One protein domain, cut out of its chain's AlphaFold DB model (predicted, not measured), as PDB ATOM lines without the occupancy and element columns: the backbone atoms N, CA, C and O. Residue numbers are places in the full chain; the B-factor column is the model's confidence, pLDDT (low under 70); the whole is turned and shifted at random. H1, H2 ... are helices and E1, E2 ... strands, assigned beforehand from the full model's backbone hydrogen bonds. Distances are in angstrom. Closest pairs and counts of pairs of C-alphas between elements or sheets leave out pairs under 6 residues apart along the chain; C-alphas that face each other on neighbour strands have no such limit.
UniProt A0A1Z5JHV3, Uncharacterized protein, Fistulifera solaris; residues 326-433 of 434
ATOM      1  N   ASP A 326     150.373 130.246 149.523       85.50
ATOM      2  CA  ASP A 326     150.086 131.178 148.425       85.50
ATOM      3  C   ASP A 326     150.903 132.469 148.544       85.50
ATOM      4  O   ASP A 326     151.554 132.888 147.594       85.50
ATOM      5  N   THR A 327     150.980 133.061 149.738       84.62
ATOM      6  CA  THR A 327     151.794 134.275 149.922       84.62
ATOM      7  C   THR A 327     153.287 133.999 149.748       84.62
ATOM      8  O   THR A 327     154.014 134.838 149.228       84.62
ATOM      9  N   LEU A 328     153.765 132.810 150.131       83.44
ATOM     10  CA  LEU A 328     155.153 132.413 149.914       83.44
ATOM     11  C   LEU A 328     155.456 132.244 148.418       83.44
ATOM     12  O   LEU A 328     156.534 132.627 147.969       83.44
ATOM     13  N   ARG A 329     154.495 131.734 147.636       87.81
ATOM     14  CA  ARG A 329     154.578 131.676 146.172       87.81
ATOM     15  C   ARG A 329     154.751 133.076 145.572       87.81
ATOM     16  O   ARG A 329     155.640 133.262 144.738       87.81
ATOM     17  N   ASP A 330     153.984 134.057 146.046       86.69
ATOM     18  CA  ASP A 330     154.117 135.455 145.615       86.69
ATOM     19  C   ASP A 330     155.487 136.039 145.985       86.69
ATOM     20  O   ASP A 330     156.122 136.702 145.164       86.69
ATOM     21  N   VAL A 331     155.994 135.749 147.191       85.50
ATOM     22  CA  VAL A 331     157.331 136.187 147.630       85.50
ATOM     23  C   VAL A 331     158.425 135.609 146.723       85.50
ATOM     24  O   VAL A 331     159.317 136.348 146.304       85.50
ATOM     25  N   VAL A 332     158.363 134.314 146.389       87.19
ATOM     26  CA  VAL A 332     159.318 133.661 145.472       87.19
ATOM     27  C   VAL A 332     159.280 134.333 144.097       87.19
ATOM     28  O   VAL A 332     160.329 134.688 143.555       87.19
ATOM     29  N   SER A 333     158.079 134.559 143.558       88.81
ATOM     30  CA  SER A 333     157.881 135.219 142.263       88.81
ATOM     31  C   SER A 333     158.444 136.634 142.231       88.81
ATOM     32  O   SER A 333     159.209 136.987 141.328       88.81
ATOM     33  N   LEU A 334     158.137 137.428 143.255       86.31
ATOM     34  CA  LEU A 334     158.599 138.802 143.375       86.31
ATOM     35  C   LEU A 334     160.121 138.864 143.526       86.31
ATOM     36  O   LEU A 334     160.771 139.706 142.910       86.31
ATOM     37  N   LYS A 335     160.712 137.942 144.289       86.44
ATOM     38  CA  LYS A 335     162.161 137.886 144.474       86.44
ATOM     39  C   LYS A 335     162.905 137.512 143.199       86.44
ATOM     40  O   LYS A 335     163.926 138.122 142.897       86.44
ATOM     41  N   ILE A 336     162.402 136.535 142.451       89.31
ATOM     42  CA  ILE A 336     163.007 136.138 141.177       89.31
ATOM     43  C   ILE A 336     162.854 137.248 140.139       89.31
ATOM     44  O   ILE A 336     163.818 137.558 139.448       89.31
ATOM     45  N   SER A 337     161.694 137.901 140.085       88.94
ATOM     46  CA  SER A 337     161.482 139.033 139.176       88.94
ATOM     47  C   SER A 337     162.417 140.203 139.503       88.94
ATOM     48  O   SER A 337     162.987 140.805 138.601       88.94
ATOM     49  N   ARG A 338     162.652 140.486 140.794       86.81
ATOM     50  CA  ARG A 338     163.663 141.467 141.227       86.81
ATOM     51  C   ARG A 338     165.084 141.045 140.870       86.81
ATOM     52  O   ARG A 338     165.885 141.890 140.516       86.81
ATOM     53  N   LEU A 339     165.411 139.757 140.965       88.75
ATOM     54  CA  LEU A 339     166.730 139.249 140.577       88.75
ATOM     55  C   LEU A 339     166.974 139.355 139.062       88.75
ATOM     56  O   LEU A 339     168.124 139.460 138.637       88.75
ATOM     57  N   ALA A 340     165.910 139.280 138.265       88.94
ATOM     58  CA  ALA A 340     165.958 139.370 136.812       88.94
ATOM     59  C   ALA A 340     165.788 140.801 136.270       88.94
ATOM     60  O   ALA A 340     165.936 141.001 135.071       88.94
ATOM     61  N   ASP A 341     165.464 141.783 137.118       90.50
ATOM     62  CA  ASP A 341     165.080 143.151 136.730       90.50
ATOM     63  C   ASP A 341     163.881 143.232 135.754       90.50
ATOM     64  O   ASP A 341     163.614 144.273 135.150       90.50
ATOM     65  N   HIS A 342     163.110 142.150 135.611       89.75
ATOM     66  CA  HIS A 342     161.883 142.088 134.815       89.75
ATOM     67  C   HIS A 342     160.950 140.972 135.325       89.75
ATOM     68  O   HIS A 342     161.391 140.066 136.037       89.75
ATOM     69  N   PRO A 343     159.649 140.986 134.973       90.81
ATOM     70  CA  PRO A 343     158.739 139.895 135.313       90.81
ATOM     71  C   PRO A 343     159.212 138.560 134.723       90.81
ATOM     72  O   PRO A 343     159.592 138.504 133.553       90.81
ATOM     73  N   VAL A 344     159.170 137.490 135.521       91.56
ATOM     74  CA  VAL A 344     159.503 136.120 135.089       91.56
ATOM     75  C   VAL A 344     158.307 135.207 135.340       91.56
ATOM     76  O   VAL A 344     157.771 135.165 136.449       91.56
ATOM     77  N   MET A 345     157.894 134.446 134.327       92.94
ATOM     78  CA  MET A 345     156.852 133.435 134.475       92.94
ATOM     79  C   MET A 345     157.424 132.199 135.178       92.94
ATOM     80  O   MET A 345     158.299 131.514 134.655       92.94
ATOM     81  N   LEU A 346     156.926 131.893 136.373       93.38
ATOM     82  CA  LEU A 346     157.337 130.706 137.123       93.38
ATOM     83  C   LEU A 346     156.284 129.614 136.970       93.38
ATOM     84  O   LEU A 346     155.108 129.853 137.241       93.38
ATOM     85  N   THR A 347     156.690 128.414 136.557       93.81
ATOM     86  CA  THR A 347     155.756 127.284 136.489       93.81
ATOM     87  C   THR A 347     155.343 126.817 137.886       93.81
ATOM     88  O   THR A 347     156.083 126.952 138.865       93.81
ATOM     89  N   ASP A 348     154.175 126.177 137.982       93.25
ATOM     90  CA  ASP A 348     153.728 125.548 139.230       93.25
ATOM     91  C   ASP A 348     154.727 124.505 139.743       93.25
ATOM     92  O   ASP A 348     154.898 124.365 140.953       93.25
ATOM     93  N   ARG A 349     155.411 123.787 138.842       92.44
ATOM     94  CA  ARG A 349     156.428 122.792 139.209       92.44
ATOM     95  C   ARG A 349     157.609 123.447 139.899       92.44
ATOM     96  O   ARG A 349     157.993 123.005 140.977       92.44
ATOM     97  N   PHE A 350     158.134 124.519 139.308       91.00
ATOM     98  CA  PHE A 350     159.211 125.298 139.901       91.00
ATOM     99  C   PHE A 350     158.810 125.818 141.283       91.00
ATOM    100  O   PHE A 350     159.520 125.594 142.260       91.00
ATOM    101  N   LEU A 351     157.640 126.452 141.386       90.31
ATOM    102  CA  LEU A 351     157.142 127.010 142.642       90.31
ATOM    103  C   LEU A 351     156.942 125.933 143.715       90.31
ATOM    104  O   LEU A 351     157.329 126.141 144.861       90.31
ATOM    105  N   ASN A 352     156.390 124.772 143.358       89.94
ATOM    106  CA  ASN A 352     156.150 123.692 144.312       89.94
ATOM    107  C   ASN A 352     157.439 123.159 144.941       89.94
ATOM    108  O   ASN A 352     157.428 122.891 146.132       89.94
ATOM    109  N   VAL A 353     158.565 123.110 144.221       87.44
ATOM    110  CA  VAL A 353     159.852 122.695 144.815       87.44
ATOM    111  C   VAL A 353     160.280 123.623 145.953       87.44
ATOM    112  O   VAL A 353     160.728 123.159 147.001       87.44
ATOM    113  N   TRP A 354     160.113 124.935 145.779       83.62
ATOM    114  CA  TRP A 354     160.423 125.910 146.829       83.62
ATOM    115  C   TRP A 354     159.494 125.775 148.032       83.62
ATOM    116  O   TRP A 354     159.951 125.824 149.174       83.62
ATOM    117  N   LEU A 355     158.200 125.590 147.771       85.25
ATOM    118  CA  LEU A 355     157.182 125.452 148.810       85.25
ATOM    119  C   LEU A 355     157.366 124.149 149.603       85.25
ATOM    120  O   LEU A 355     157.339 124.178 150.829       85.25
ATOM    121  N   ASP A 356     157.632 123.035 148.925       84.62
ATOM    122  CA  ASP A 356     157.836 121.727 149.550       84.62
ATOM    123  C   ASP A 356     159.131 121.707 150.379       84.62
ATOM    124  O   ASP A 356     159.173 121.142 151.473       84.62
ATOM    125  N   GLN A 357     160.184 122.392 149.919       80.25
ATOM    126  CA  GLN A 357     161.398 122.566 150.712       80.25
ATOM    127  C   GLN A 357     161.150 123.427 151.961       80.25
ATOM    128  O   GLN A 357     161.691 123.121 153.029       80.25
ATOM    129  N   ALA A 358     160.345 124.486 151.848       76.69
ATOM    130  CA  ALA A 358     159.973 125.320 152.989       76.69
ATOM    131  C   ALA A 358     159.167 124.523 154.022       76.69
ATOM    132  O   ALA A 358     159.449 124.601 155.218       76.69
ATOM    133  N   GLU A 359     158.233 123.688 153.564       75.25
ATOM    134  CA  GLU A 359     157.472 122.772 154.415       75.25
ATOM    135  C   GLU A 359     158.362 121.721 155.086       75.25
ATOM    136  O   GLU A 359     158.222 121.478 156.285       75.25
ATOM    137  N   TYR A 360     159.310 121.128 154.354       74.19
ATOM    138  CA  TYR A 360     160.250 120.151 154.909       74.19
ATOM    139  C   TYR A 360     161.113 120.745 156.029       74.19
ATOM    140  O   TYR A 360     161.331 120.112 157.065       74.19
ATOM    141  N   LEU A 361     161.614 121.964 155.833       70.44
ATOM    142  CA  LEU A 361     162.431 122.655 156.827       70.44
ATOM    143  C   LEU A 361     161.625 123.025 158.076       70.44
ATOM    144  O   LEU A 361     162.086 122.797 159.197       70.44
ATOM    145  N   GLU A 362     160.394 123.502 157.888       69.06
ATOM    146  CA  GLU A 362     159.469 123.757 158.990       69.06
ATOM    147  C   GLU A 362     159.147 122.469 159.762       69.06
ATOM    148  O   GLU A 362     159.157 122.461 160.994       69.06
ATOM    149  N   TRP A 363     158.914 121.358 159.057       69.56
ATOM    150  CA  TRP A 363     158.706 120.048 159.671       69.56
ATOM    151  C   TRP A 363     159.918 119.614 160.504       69.56
ATOM    152  O   TRP A 363     159.762 119.299 161.681       69.56
ATOM    153  N   LYS A 364     161.132 119.694 159.945       68.19
ATOM    154  CA  LYS A 364     162.376 119.325 160.640       68.19
ATOM    155  C   LYS A 364     162.609 120.145 161.914       68.19
ATOM    156  O   LYS A 364     163.215 119.652 162.861       68.19
ATOM    157  N   ARG A 365     162.142 121.394 161.952       66.06
ATOM    158  CA  ARG A 365     162.201 122.236 163.151       66.06
ATOM    159  C   ARG A 365     161.245 121.757 164.242       66.06
ATOM    160  O   ARG A 365     161.619 121.788 165.408       66.06
ATOM    161  N   ARG A 366     160.036 121.305 163.900       63.47
ATOM    162  CA  ARG A 366     159.057 120.814 164.892       63.47
ATOM    163  C   ARG A 366     159.557 119.606 165.684       63.47
ATOM    164  O   ARG A 366     159.093 119.396 166.797       63.47
ATOM    165  N   ASP A 367     160.517 118.859 165.146       56.25
ATOM    166  CA  ASP A 367     161.182 117.767 165.865       56.25
ATOM    167  C   ASP A 367     162.149 118.262 166.963       56.25
ATOM    168  O   ASP A 367     162.688 117.454 167.722       56.25
ATOM    169  N   THR A 368     162.367 119.578 167.089       55.91
ATOM    170  CA  THR A 368     163.078 120.164 168.233       55.91
ATOM    171  C   THR A 368     162.103 120.431 169.394       55.91
ATOM    172  O   THR A 368     161.075 121.075 169.195       55.91
ATOM    173  N   PRO A 369     162.387 119.933 170.612       51.72
ATOM    174  CA  PRO A 369     161.413 119.854 171.711       51.72
ATOM    175  C   PRO A 369     160.994 121.196 172.342       51.72
ATOM    176  O   PRO A 369     160.080 121.200 173.164       51.72
ATOM    177  N   ASP A 370     161.618 122.314 171.967       56.66
ATOM    178  CA  ASP A 370     161.459 123.607 172.650       56.66
ATOM    179  C   ASP A 370     160.445 124.566 171.987       56.66
ATOM    180  O   ASP A 370     160.148 125.624 172.544       56.66
ATOM    181  N   ASP A 371     159.885 124.235 170.816       55.97
ATOM    182  CA  ASP A 371     158.969 125.126 170.086       55.97
ATOM    183  C   ASP A 371     157.488 124.709 170.239       55.97
ATOM    184  O   ASP A 371     157.086 123.591 169.913       55.97
ATOM    185  N   GLU A 372     156.629 125.639 170.688       57.66
ATOM    186  CA  GLU A 372     155.170 125.451 170.697       57.66
ATOM    187  C   GLU A 372     154.659 125.110 169.287       57.66
ATOM    188  O   GLU A 372     154.820 125.888 168.342       57.66
ATOM    189  N   ALA A 373     153.967 123.976 169.152       52.72
ATOM    190  CA  ALA A 373     153.379 123.546 167.889       52.72
ATOM    191  C   ALA A 373     152.364 124.584 167.372       52.72
ATOM    192  O   ALA A 373     151.260 124.723 167.910       52.72
ATOM    193  N   VAL A 374     152.728 125.321 166.319       52.94
ATOM    194  CA  VAL A 374     151.811 126.157 165.532       52.94
ATOM    195  C   VAL A 374     151.081 125.240 164.535       52.94
ATOM    196  O   VAL A 374     151.730 124.396 163.915       52.94
ATOM    197  N   PRO A 375     149.744 125.325 164.400       49.41
ATOM    198  CA  PRO A 375     148.987 124.386 163.583       49.41
ATOM    199  C   PRO A 375     149.362 124.416 162.100       49.41
ATOM    200  O   PRO A 375     149.883 125.392 161.570       49.41
ATOM    201  N   PHE A 376     149.012 123.305 161.459       43.41
ATOM    202  CA  PHE A 376     149.359 122.773 160.139       43.41
ATOM    203  C   PHE A 376     149.289 123.683 158.892       43.41
ATOM    204  O   PHE A 376     149.590 123.183 157.818       43.41
ATOM    205  N   LEU A 377     148.960 124.977 158.983       47.84
ATOM    206  CA  LEU A 377     148.797 125.851 157.803       47.84
ATOM    207  C   LEU A 377     149.878 126.925 157.602       47.84
ATOM    208  O   LEU A 377     149.838 127.657 156.615       47.84
ATOM    209  N   THR A 378     150.845 127.045 158.508       51.72
ATOM    210  CA  THR A 378     151.839 128.124 158.460       51.72
ATOM    211  C   THR A 378     153.191 127.601 157.986       51.72
ATOM    212  O   THR A 378     153.955 127.064 158.785       51.72
ATOM    213  N   VAL A 379     153.503 127.783 156.700       54.09
ATOM    214  CA  VAL A 379     154.777 127.386 156.046       54.09
ATOM    215  C   VAL A 379     155.918 128.393 156.359       54.09
ATOM    216  O   VAL A 379     156.984 128.416 155.752       54.09
ATOM    217  N   ALA A 380     155.703 129.296 157.316       50.34
ATOM    218  CA  ALA A 380     156.271 130.637 157.235       50.34
ATOM    219  C   ALA A 380     157.580 130.893 157.974       50.34
ATOM    220  O   ALA A 380     158.295 131.819 157.597       50.34
ATOM    221  N   LEU A 381     157.874 130.167 159.057       50.62
ATOM    222  CA  LEU A 381     158.960 130.580 159.952       50.62
ATOM    223  C   LEU A 381     160.330 130.465 159.270       50.62
ATOM    224  O   LEU A 381     161.198 131.299 159.529       50.62
ATOM    225  N   GLN A 382     160.507 129.490 158.370       50.62
ATOM    226  CA  GLN A 382     161.723 129.341 157.565       50.62
ATOM    227  C   GLN A 382     161.538 129.586 156.064       50.62
ATOM    228  O   GLN A 382     162.538 129.821 155.400       50.62
ATOM    229  N   GLY A 383     160.319 129.605 155.511       50.84
ATOM    230  CA  GLY A 383     160.106 129.827 154.069       50.84
ATOM    231  C   GLY A 383     160.669 131.159 153.548       50.84
ATOM    232  O   GLY A 383     161.186 131.232 152.437       50.84
ATOM    233  N   ALA A 384     160.667 132.204 154.377       50.25
ATOM    234  CA  ALA A 384     161.295 133.479 154.035       50.25
ATOM    235  C   ALA A 384     162.801 133.526 154.368       50.25
ATOM    236  O   ALA A 384     163.572 134.053 153.568       50.25
ATOM    237  N   GLN A 385     163.260 132.893 155.464       52.19
ATOM    238  CA  GLN A 385     164.705 132.656 155.698       52.19
ATOM    239  C   GLN A 385     165.333 131.864 154.552       52.19
ATOM    240  O   GLN A 385     166.497 132.058 154.197       52.19
ATOM    241  N   MET A 386     164.543 130.967 153.964       53.44
ATOM    242  CA  MET A 386     164.944 130.123 152.863       53.44
ATOM    243  C   MET A 386     165.397 130.938 151.668       53.44
ATOM    244  O   MET A 386     166.319 130.535 150.965       53.44
ATOM    245  N   LEU A 387     164.773 132.084 151.442       58.28
ATOM    246  CA  LEU A 387     165.064 132.887 150.280       58.28
ATOM    247  C   LEU A 387     166.321 133.725 150.444       58.28
ATOM    248  O   LEU A 387     166.871 134.104 149.427       58.28
ATOM    249  N   ASP A 388     166.786 134.064 151.642       61.69
ATOM    250  CA  ASP A 388     168.003 134.878 151.792       61.69
ATOM    251  C   ASP A 388     169.222 134.041 152.186       61.69
ATOM    252  O   ASP A 388     170.308 134.236 151.638       61.69
ATOM    253  N   ASP A 389     169.037 133.027 153.038       66.25
ATOM    254  CA  ASP A 389     170.154 132.308 153.651       66.25
ATOM    255  C   ASP A 389     170.189 130.797 153.414       66.25
ATOM    256  O   ASP A 389     171.186 130.158 153.791       66.25
ATOM    257  N   SER A 390     169.186 130.201 152.750       74.38
ATOM    258  CA  SER A 390     169.220 128.747 152.551       74.38
ATOM    259  C   SER A 390     170.355 128.300 151.628       74.38
ATOM    260  O   SER A 390     170.700 128.978 150.651       74.38
ATOM    261  N   PRO A 391     170.889 127.087 151.863       78.94
ATOM    262  CA  PRO A 391     171.766 126.423 150.908       78.94
ATOM    263  C   PRO A 391     171.146 126.314 149.509       78.94
ATOM    264  O   PRO A 391     171.864 126.423 148.517       78.94
ATOM    265  N   LEU A 392     169.823 126.136 149.425       82.44
ATOM    266  CA  LEU A 392     169.104 125.979 148.164       82.44
ATOM    267  C   LEU A 392     169.048 127.302 147.383       82.44
ATOM    268  O   LEU A 392     169.363 127.315 146.196       82.44
ATOM    269  N   TRP A 393     168.793 128.433 148.049       85.56
ATOM    270  CA  TRP A 393     168.886 129.759 147.426       85.56
ATOM    271  C   TRP A 393     170.312 130.110 146.999       85.56
ATOM    272  O   TRP A 393     170.528 130.609 145.898       85.56
ATOM    273  N   LYS A 394     171.319 129.774 147.810       87.69
ATOM    274  CA  LYS A 394     172.734 129.976 147.447       87.69
ATOM    275  C   LYS A 394     173.124 129.181 146.196       87.69
ATOM    276  O   LYS A 394     173.831 129.706 145.336       87.69
ATOM    277  N   ARG A 395     172.639 127.940 146.063       88.38
ATOM    278  CA  ARG A 395     172.814 127.122 144.850       88.38
ATOM    279  C   ARG A 395     172.064 127.701 143.659       88.38
ATOM    280  O   ARG A 395     172.659 127.816 142.591       88.38
ATOM    281  N   PHE A 396     170.820 128.132 143.864       90.69
ATOM    282  CA  PHE A 396     170.039 128.824 142.847       90.69
ATOM    283  C   PHE A 396     170.778 130.054 142.311       90.69
ATOM    284  O   PHE A 396     170.996 130.143 141.111       90.69
ATOM    285  N   LEU A 397     171.263 130.946 143.181       91.25
ATOM    286  CA  LEU A 397     172.033 132.127 142.778       91.25
ATOM    287  C   LEU A 397     173.325 131.769 142.032       91.25
ATOM    288  O   LEU A 397     173.719 132.474 141.103       91.25
ATOM    289  N   ALA A 398     174.006 130.692 142.429       90.88
ATOM    290  CA  ALA A 398     175.208 130.230 141.745       90.88
ATOM    291  C   ALA A 398     174.901 129.702 140.334       90.88
ATOM    292  O   ALA A 398     175.661 129.984 139.407       90.88
ATOM    293  N   GLY A 399     173.802 128.963 140.167       90.75
ATOM    294  CA  GLY A 399     173.315 128.503 138.866       90.75
ATOM    295  C   GLY A 399     172.816 129.654 137.995       90.75
ATOM    296  O   GLY A 399     173.264 129.801 136.860       90.75
ATOM    297  N   TRP A 400     172.011 130.548 138.573       91.06
ATOM    298  CA  TRP A 400     171.537 131.780 137.948       91.06
ATOM    299  C   TRP A 400     172.697 132.590 137.375       91.06
ATOM    300  O   TRP A 400     172.731 132.809 136.175       91.06
ATOM    301  N   LYS A 401     173.727 132.915 138.169       91.44
ATOM    302  CA  LYS A 401     174.904 133.671 137.692       91.44
ATOM    303  C   LYS A 401     175.645 133.013 136.523       91.44
ATOM    304  O   LYS A 401     176.309 133.709 135.758       91.44
ATOM    305  N   ARG A 402     175.594 131.683 136.394       88.81
ATOM    306  CA  ARG A 402     176.205 130.967 135.257       88.81
ATOM    307  C   ARG A 402     175.344 131.060 134.000       88.81
ATOM    308  O   ARG A 402     175.895 131.109 132.904       88.81
ATOM    309  N   CYS A 403     174.028 131.079 134.180       85.69
ATOM    310  CA  CYS A 403     173.040 130.919 133.125       85.69
ATOM    311  C   CYS A 403     172.360 132.223 132.671       85.69
ATOM    312  O   CYS A 403     171.900 132.291 131.538       85.69
ATOM    313  N   SER A 404     172.331 133.271 133.498       73.69
ATOM    314  CA  SER A 404     171.578 134.519 133.287       73.69
ATOM    315  C   SER A 404     172.239 135.490 132.299       73.69
ATOM    316  O   SER A 404     172.142 136.705 132.454       73.69
ATOM    317  N   LYS A 405     172.989 134.980 131.316       78.25
ATOM    318  CA  LYS A 405     173.578 135.823 130.263       78.25
ATOM    319  C   LYS A 405     172.524 136.335 129.278       78.25
ATOM    320  O   LYS A 405     172.789 137.297 128.566       78.25
ATOM    321  N   GLU A 406     171.366 135.686 129.251       76.38
ATOM    322  CA  GLU A 406     170.222 136.003 128.404       76.38
ATOM    323  C   GLU A 406     169.014 136.364 129.271       76.38
ATOM    324  O   GLU A 406     168.917 135.939 130.425       76.38
ATOM    325  N   THR A 407     168.098 137.147 128.705       83.50
ATOM    326  CA  THR A 407     166.833 137.535 129.336       83.50
ATOM    327  C   THR A 407     165.956 136.296 129.541       83.50
ATOM    328  O   THR A 407     165.667 135.568 128.588       83.50
ATOM    329  N   VAL A 408     165.548 136.030 130.785       87.38
ATOM    330  CA  VAL A 408     164.846 134.790 131.164       87.38
ATOM    331  C   VAL A 408     163.357 135.043 131.316       87.38
ATOM    332  O   VAL A 408     162.918 135.594 132.314       87.38
ATOM    333  N   TYR A 409     162.536 134.568 130.393       89.69
ATOM    334  CA  TYR A 409     161.099 134.855 130.446       89.69
ATOM    335  C   TYR A 409     160.314 133.838 131.248       89.69
ATOM    336  O   TYR A 409     159.298 134.176 131.860       89.69
ATOM    337  N   GLN A 410     160.802 132.602 131.280       92.56
ATOM    338  CA  GLN A 410     160.149 131.523 131.993       92.56
ATOM    339  C   GLN A 410     161.167 130.642 132.717       92.56
ATOM    340  O   GLN A 410     162.256 130.368 132.211       92.56
ATOM    341  N   MET A 411     160.796 130.188 133.913       92.44
ATOM    342  CA  MET A 411     161.538 129.185 134.674       92.44
ATOM    343  C   MET A 411     160.670 127.970 134.941       92.44
ATOM    344  O   MET A 411     159.549 128.101 135.440       92.44
ATOM    345  N   ASP A 412     161.227 126.795 134.676       93.06
ATOM    346  CA  ASP A 412     160.619 125.514 135.015       93.06
ATOM    347  C   ASP A 412     161.566 124.656 135.862       93.06
ATOM    348  O   ASP A 412     162.763 124.931 135.972       93.06
ATOM    349  N   TYR A 413     161.016 123.609 136.470       91.62
ATOM    350  CA  TYR A 413     161.775 122.567 137.146       91.62
ATOM    351  C   TYR A 413     161.505 121.218 136.482       91.62
ATOM    352  O   TYR A 413     160.364 120.743 136.450       91.62
ATOM    353  N   TRP A 414     162.563 120.604 135.957       91.94
ATOM    354  CA  TRP A 414     162.494 119.364 135.194       91.94
ATOM    355  C   TRP A 414     163.651 118.430 135.569       91.94
ATOM    356  O   TRP A 414     164.812 118.818 135.492       91.94
ATOM    357  N   ASP A 415     163.331 117.198 135.977       88.50
ATOM    358  CA  ASP A 415     164.290 116.123 136.293       88.50
ATOM    359  C   ASP A 415     165.458 116.510 137.226       88.50
ATOM    360  O   ASP A 415     166.575 116.019 137.079       88.50
ATOM    361  N   GLY A 416     165.210 117.362 138.226       87.62
ATOM    362  CA  GLY A 416     166.241 117.791 139.186       87.62
ATOM    363  C   GLY A 416     166.885 119.142 138.867       87.62
ATOM    364  O   GLY A 416     167.495 119.754 139.753       87.62
ATOM    365  N   ASP A 417     166.680 119.631 137.645       90.94
ATOM    366  CA  ASP A 417     167.268 120.859 137.133       90.94
ATOM    367  C   ASP A 417     166.248 121.997 137.065       90.94
ATOM    368  O   ASP A 417     165.061 121.810 136.783       90.94
ATOM    369  N   ILE A 418     166.740 123.214 137.281       91.31
ATOM    370  CA  ILE A 418     166.041 124.437 136.903       91.31
ATOM    371  C   ILE A 418     166.361 124.715 135.443       91.31
ATOM    372  O   ILE A 418     167.531 124.798 135.067       91.31
ATOM    373  N   VAL A 419     165.319 124.884 134.637       91.94
ATOM    374  CA  VAL A 419     165.415 125.187 133.210       91.94
ATOM    375  C   VAL A 419     165.005 126.637 132.998       91.94
ATOM    376  O   VAL A 419     163.879 127.017 133.325       91.94
ATOM    377  N   LEU A 420     165.915 127.447 132.456       91.31
ATOM    378  CA  LEU A 420     165.633 128.824 132.058       91.31
ATOM    379  C   LEU A 420     165.235 128.836 130.581       91.31
ATOM    380  O   LEU A 420     165.949 128.282 129.747       91.31
ATOM    381  N   GLN A 421     164.110 129.458 130.246       90.12
ATOM    382  CA  GLN A 421     163.637 129.600 128.869       90.12
ATOM    383  C   GLN A 421     163.731 131.063 128.430       90.12
ATOM    384  O   GLN A 421     163.344 131.974 129.174       90.12
ATOM    385  N   SER A 422     164.265 131.276 127.227       85.44
ATOM    386  CA  SER A 422     164.331 132.590 126.584       85.44
ATOM    387  C   SER A 422     163.036 132.904 125.823       85.44
ATOM    388  O   SER A 422     162.166 132.043 125.668       85.44
ATOM    389  N   ASP A 423     162.917 134.139 125.327       77.50
ATOM    390  CA  ASP A 423     161.761 134.651 124.565       77.50
ATOM    391  C   ASP A 423     161.367 133.774 123.366       77.50
ATOM    392  O   ASP A 423     160.206 133.731 122.961       77.50
ATOM    393  N   GLU A 424     162.329 133.060 122.782       74.00
ATOM    394  CA  GLU A 424     162.105 132.230 121.598       74.00
ATOM    395  C   GLU A 424     161.520 130.847 121.933       74.00
ATOM    396  O   GLU A 424     161.356 130.011 121.042       74.00
ATOM    397  N   GLY A 425     161.236 130.565 123.211       67.69
ATOM    398  CA  GLY A 425     160.770 129.254 123.670       67.69
ATOM    399  C   GLY A 425     161.807 128.141 123.489       67.69
ATOM    400  O   GLY A 425     161.487 126.961 123.654       67.69
ATOM    401  N   GLN A 426     163.051 128.491 123.143       72.12
ATOM    402  CA  GLN A 426     164.153 127.542 123.102       72.12
ATOM    403  C   GLN A 426     164.574 127.211 124.541       72.12
ATOM    404  O   GLN A 426     164.641 128.116 125.383       72.12
ATOM    405  N   PRO A 427     164.846 125.930 124.856       68.06
ATOM    406  CA  PRO A 427     165.408 125.569 126.146       68.06
ATOM    407  C   PRO A 427     166.758 126.276 126.277       68.06
ATOM    408  O   PRO A 427     167.696 125.985 125.535       68.06
ATOM    409  N   GLY A 428     166.818 127.246 127.184       76.56
ATOM    410  CA  GLY A 428     168.040 127.957 127.505       76.56
ATOM    411  C   GLY A 428     168.932 127.115 128.414       76.56
ATOM    412  O   GLY A 428     168.946 125.884 128.384       76.56
ATOM    413  N   CYS A 429     169.706 127.798 129.245       88.12
ATOM    414  CA  CYS A 429     170.609 127.164 130.197       88.12
ATOM    415  C   CYS A 429     169.833 126.423 131.302       88.12
ATOM    416  O   CYS A 429     168.849 126.944 131.834       88.12
ATOM    417  N   SER A 430     170.298 125.228 131.680       91.50
ATOM    418  CA  SER A 430     169.790 124.477 132.832       91.50
ATOM    419  C   SER A 430     170.872 124.265 133.888       91.50
ATOM    420  O   SER A 430     172.070 124.258 133.585       91.50
ATOM    421  N   PHE A 431     170.461 124.117 135.147       92.88
ATOM    422  CA  PHE A 431     171.380 123.804 136.239       92.88
ATOM    423  C   PHE A 431     170.701 123.034 137.381       92.88
ATOM    424  O   PHE A 431     169.535 123.294 137.684       92.88
ATOM    425  N   PRO A 432     171.441 122.148 138.073       90.62
ATOM    426  CA  PRO A 432     170.899 121.366 139.178       90.62
ATOM    427  C   PRO A 432     170.640 122.231 140.414       90.62
ATOM    428  O   PRO A 432     171.443 123.102 140.765       90.62
ATOM    429  N   LEU A 433     169.527 121.956 141.100       81.75
ATOM    430  CA  LEU A 433     169.150 122.621 142.356       81.75
ATOM    431  C   LEU A 433     169.571 121.819 143.607       81.75
ATOM    432  O   LEU A 433     169.916 122.409 144.641       81.75
TER     433      LEU A 433
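What this domain is: This is residues 326 to 433 of the 434 residues of an uncharacterized protein of Fistulifera solaris (UniProt A0A1Z5JHV3). A small three-stranded antiparallel sheet, E1 E2 E3, makes one end of a rod-like domain; H5 packs over one face of it, while H2 meets it with residues 348 to 353 and runs away along the rod. At the far end of the rod residues 367 to 373 stick out as a free loop, from which the chain folds back through the short H3 and H4 into H5; H1 packs on H2 at a steep tilt with residues 328 to 332. The printed part has 108 residues with five named helices and then three named strands, H1 H2 H3 H4 H5 E1 E2 E3, and its class is mixed, helices and strands. It is compact, with a radius of gyration of the C-alphas of 15.0 A, and its C-alphas span 50 by 22 by 22 A.

Where its parts are: In the sheet, E1 is residues 410 to 414, 12.8 A from first to last C-alpha, and E2 is residues 417 to 421, 12.6 A. E3, residues 427 to 432, is the longest strand at 14.8 A and ends at C-alpha 432, at (170.899, 121.366, 139.178). H5, residues 391 to 403, is 18.4 A long. H2, residues 348 to 366, is the longest helix at 26.6 A; its C-alpha 348 is at (153.728, 125.548, 139.230) and its C-alpha 366 at (159.057, 120.814, 164.892). H1, residues 326 to 340, is 21.3 A long and begins at (150.086, 131.178, 148.425). H3, residues 380 to 383, measures 5.0 A and H4, residues 385 to 389, measures 5.8 A.

How they stand to each other: The sheet has the order E1, E2, E3, with E1 and E3 as edge strands, and it is only just strongly twisted, its C-alphas lying up to 4.4 A off the best plane. It is a meander, each strand the antiparallel neighbour of the one before. E1 and E2 form a hairpin, with N 412 and O 419 within hydrogen-bond range at 3.0 A and N 414 and O 417 at 2.9 A. E2 and E3 form another hairpin, with N 418 and O 431 within hydrogen-bond range at 2.8 A. Residues 345 to 346 make a short parallel pairing with residues 410 to 411 of E1. H5 is on one face of the sheet, an arrangement of two layers, helix over sheet, at a height over the sheet of 9.3 A. It lies over E3 and runs slantwise to the strands, at 35 degrees to E3 on the local plane; its closest C-alphas to E3 are those of Cys 403 and Cys 429, 5.3 A apart. H2 only grazes the sheet with residues 348 to 353; its closest C-alphas to E1 are those of Phe 350 and Tyr 413, 4.6 A apart. H1 and H2 touch at a steep tilt of 62 degrees, opposite ways, closest at the C-alphas of Arg 329 and Leu 351, 6.4 A; H1 does so with residues 328 to 332 alone. H3 touches H2, at residues 355 to 362 of H2 alone, closest at the C-alphas of Ala 358 and Gly 383, 4.6 A. H4 and H5 only just touch, with 3 pairs of C-alphas within 8 A, and only at the corner by their link; the C-alphas of Leu 387 and Trp 393 are the closest, at 5.7 A. H5 is apart from H1 and from H2. Every O i to N i+4 pair is within hydrogen-bond range in H1, H4 and H5, and 14 of 15 are in H2; H3 is too short for such a pair, and its one O i to N i+3 pair is not within range.

The domain as a whole: The two C-alphas farthest apart, those of Asp 370 and Glu 424, are 51.8 A apart. The printed part has no cut. The link from H2 to H3, residues 367 to 379, is long, and its residues 367 to 373 stand free. The mean pLDDT of the printed part is 78.3, and residues 362 to 389, 425 and 427 are under 70.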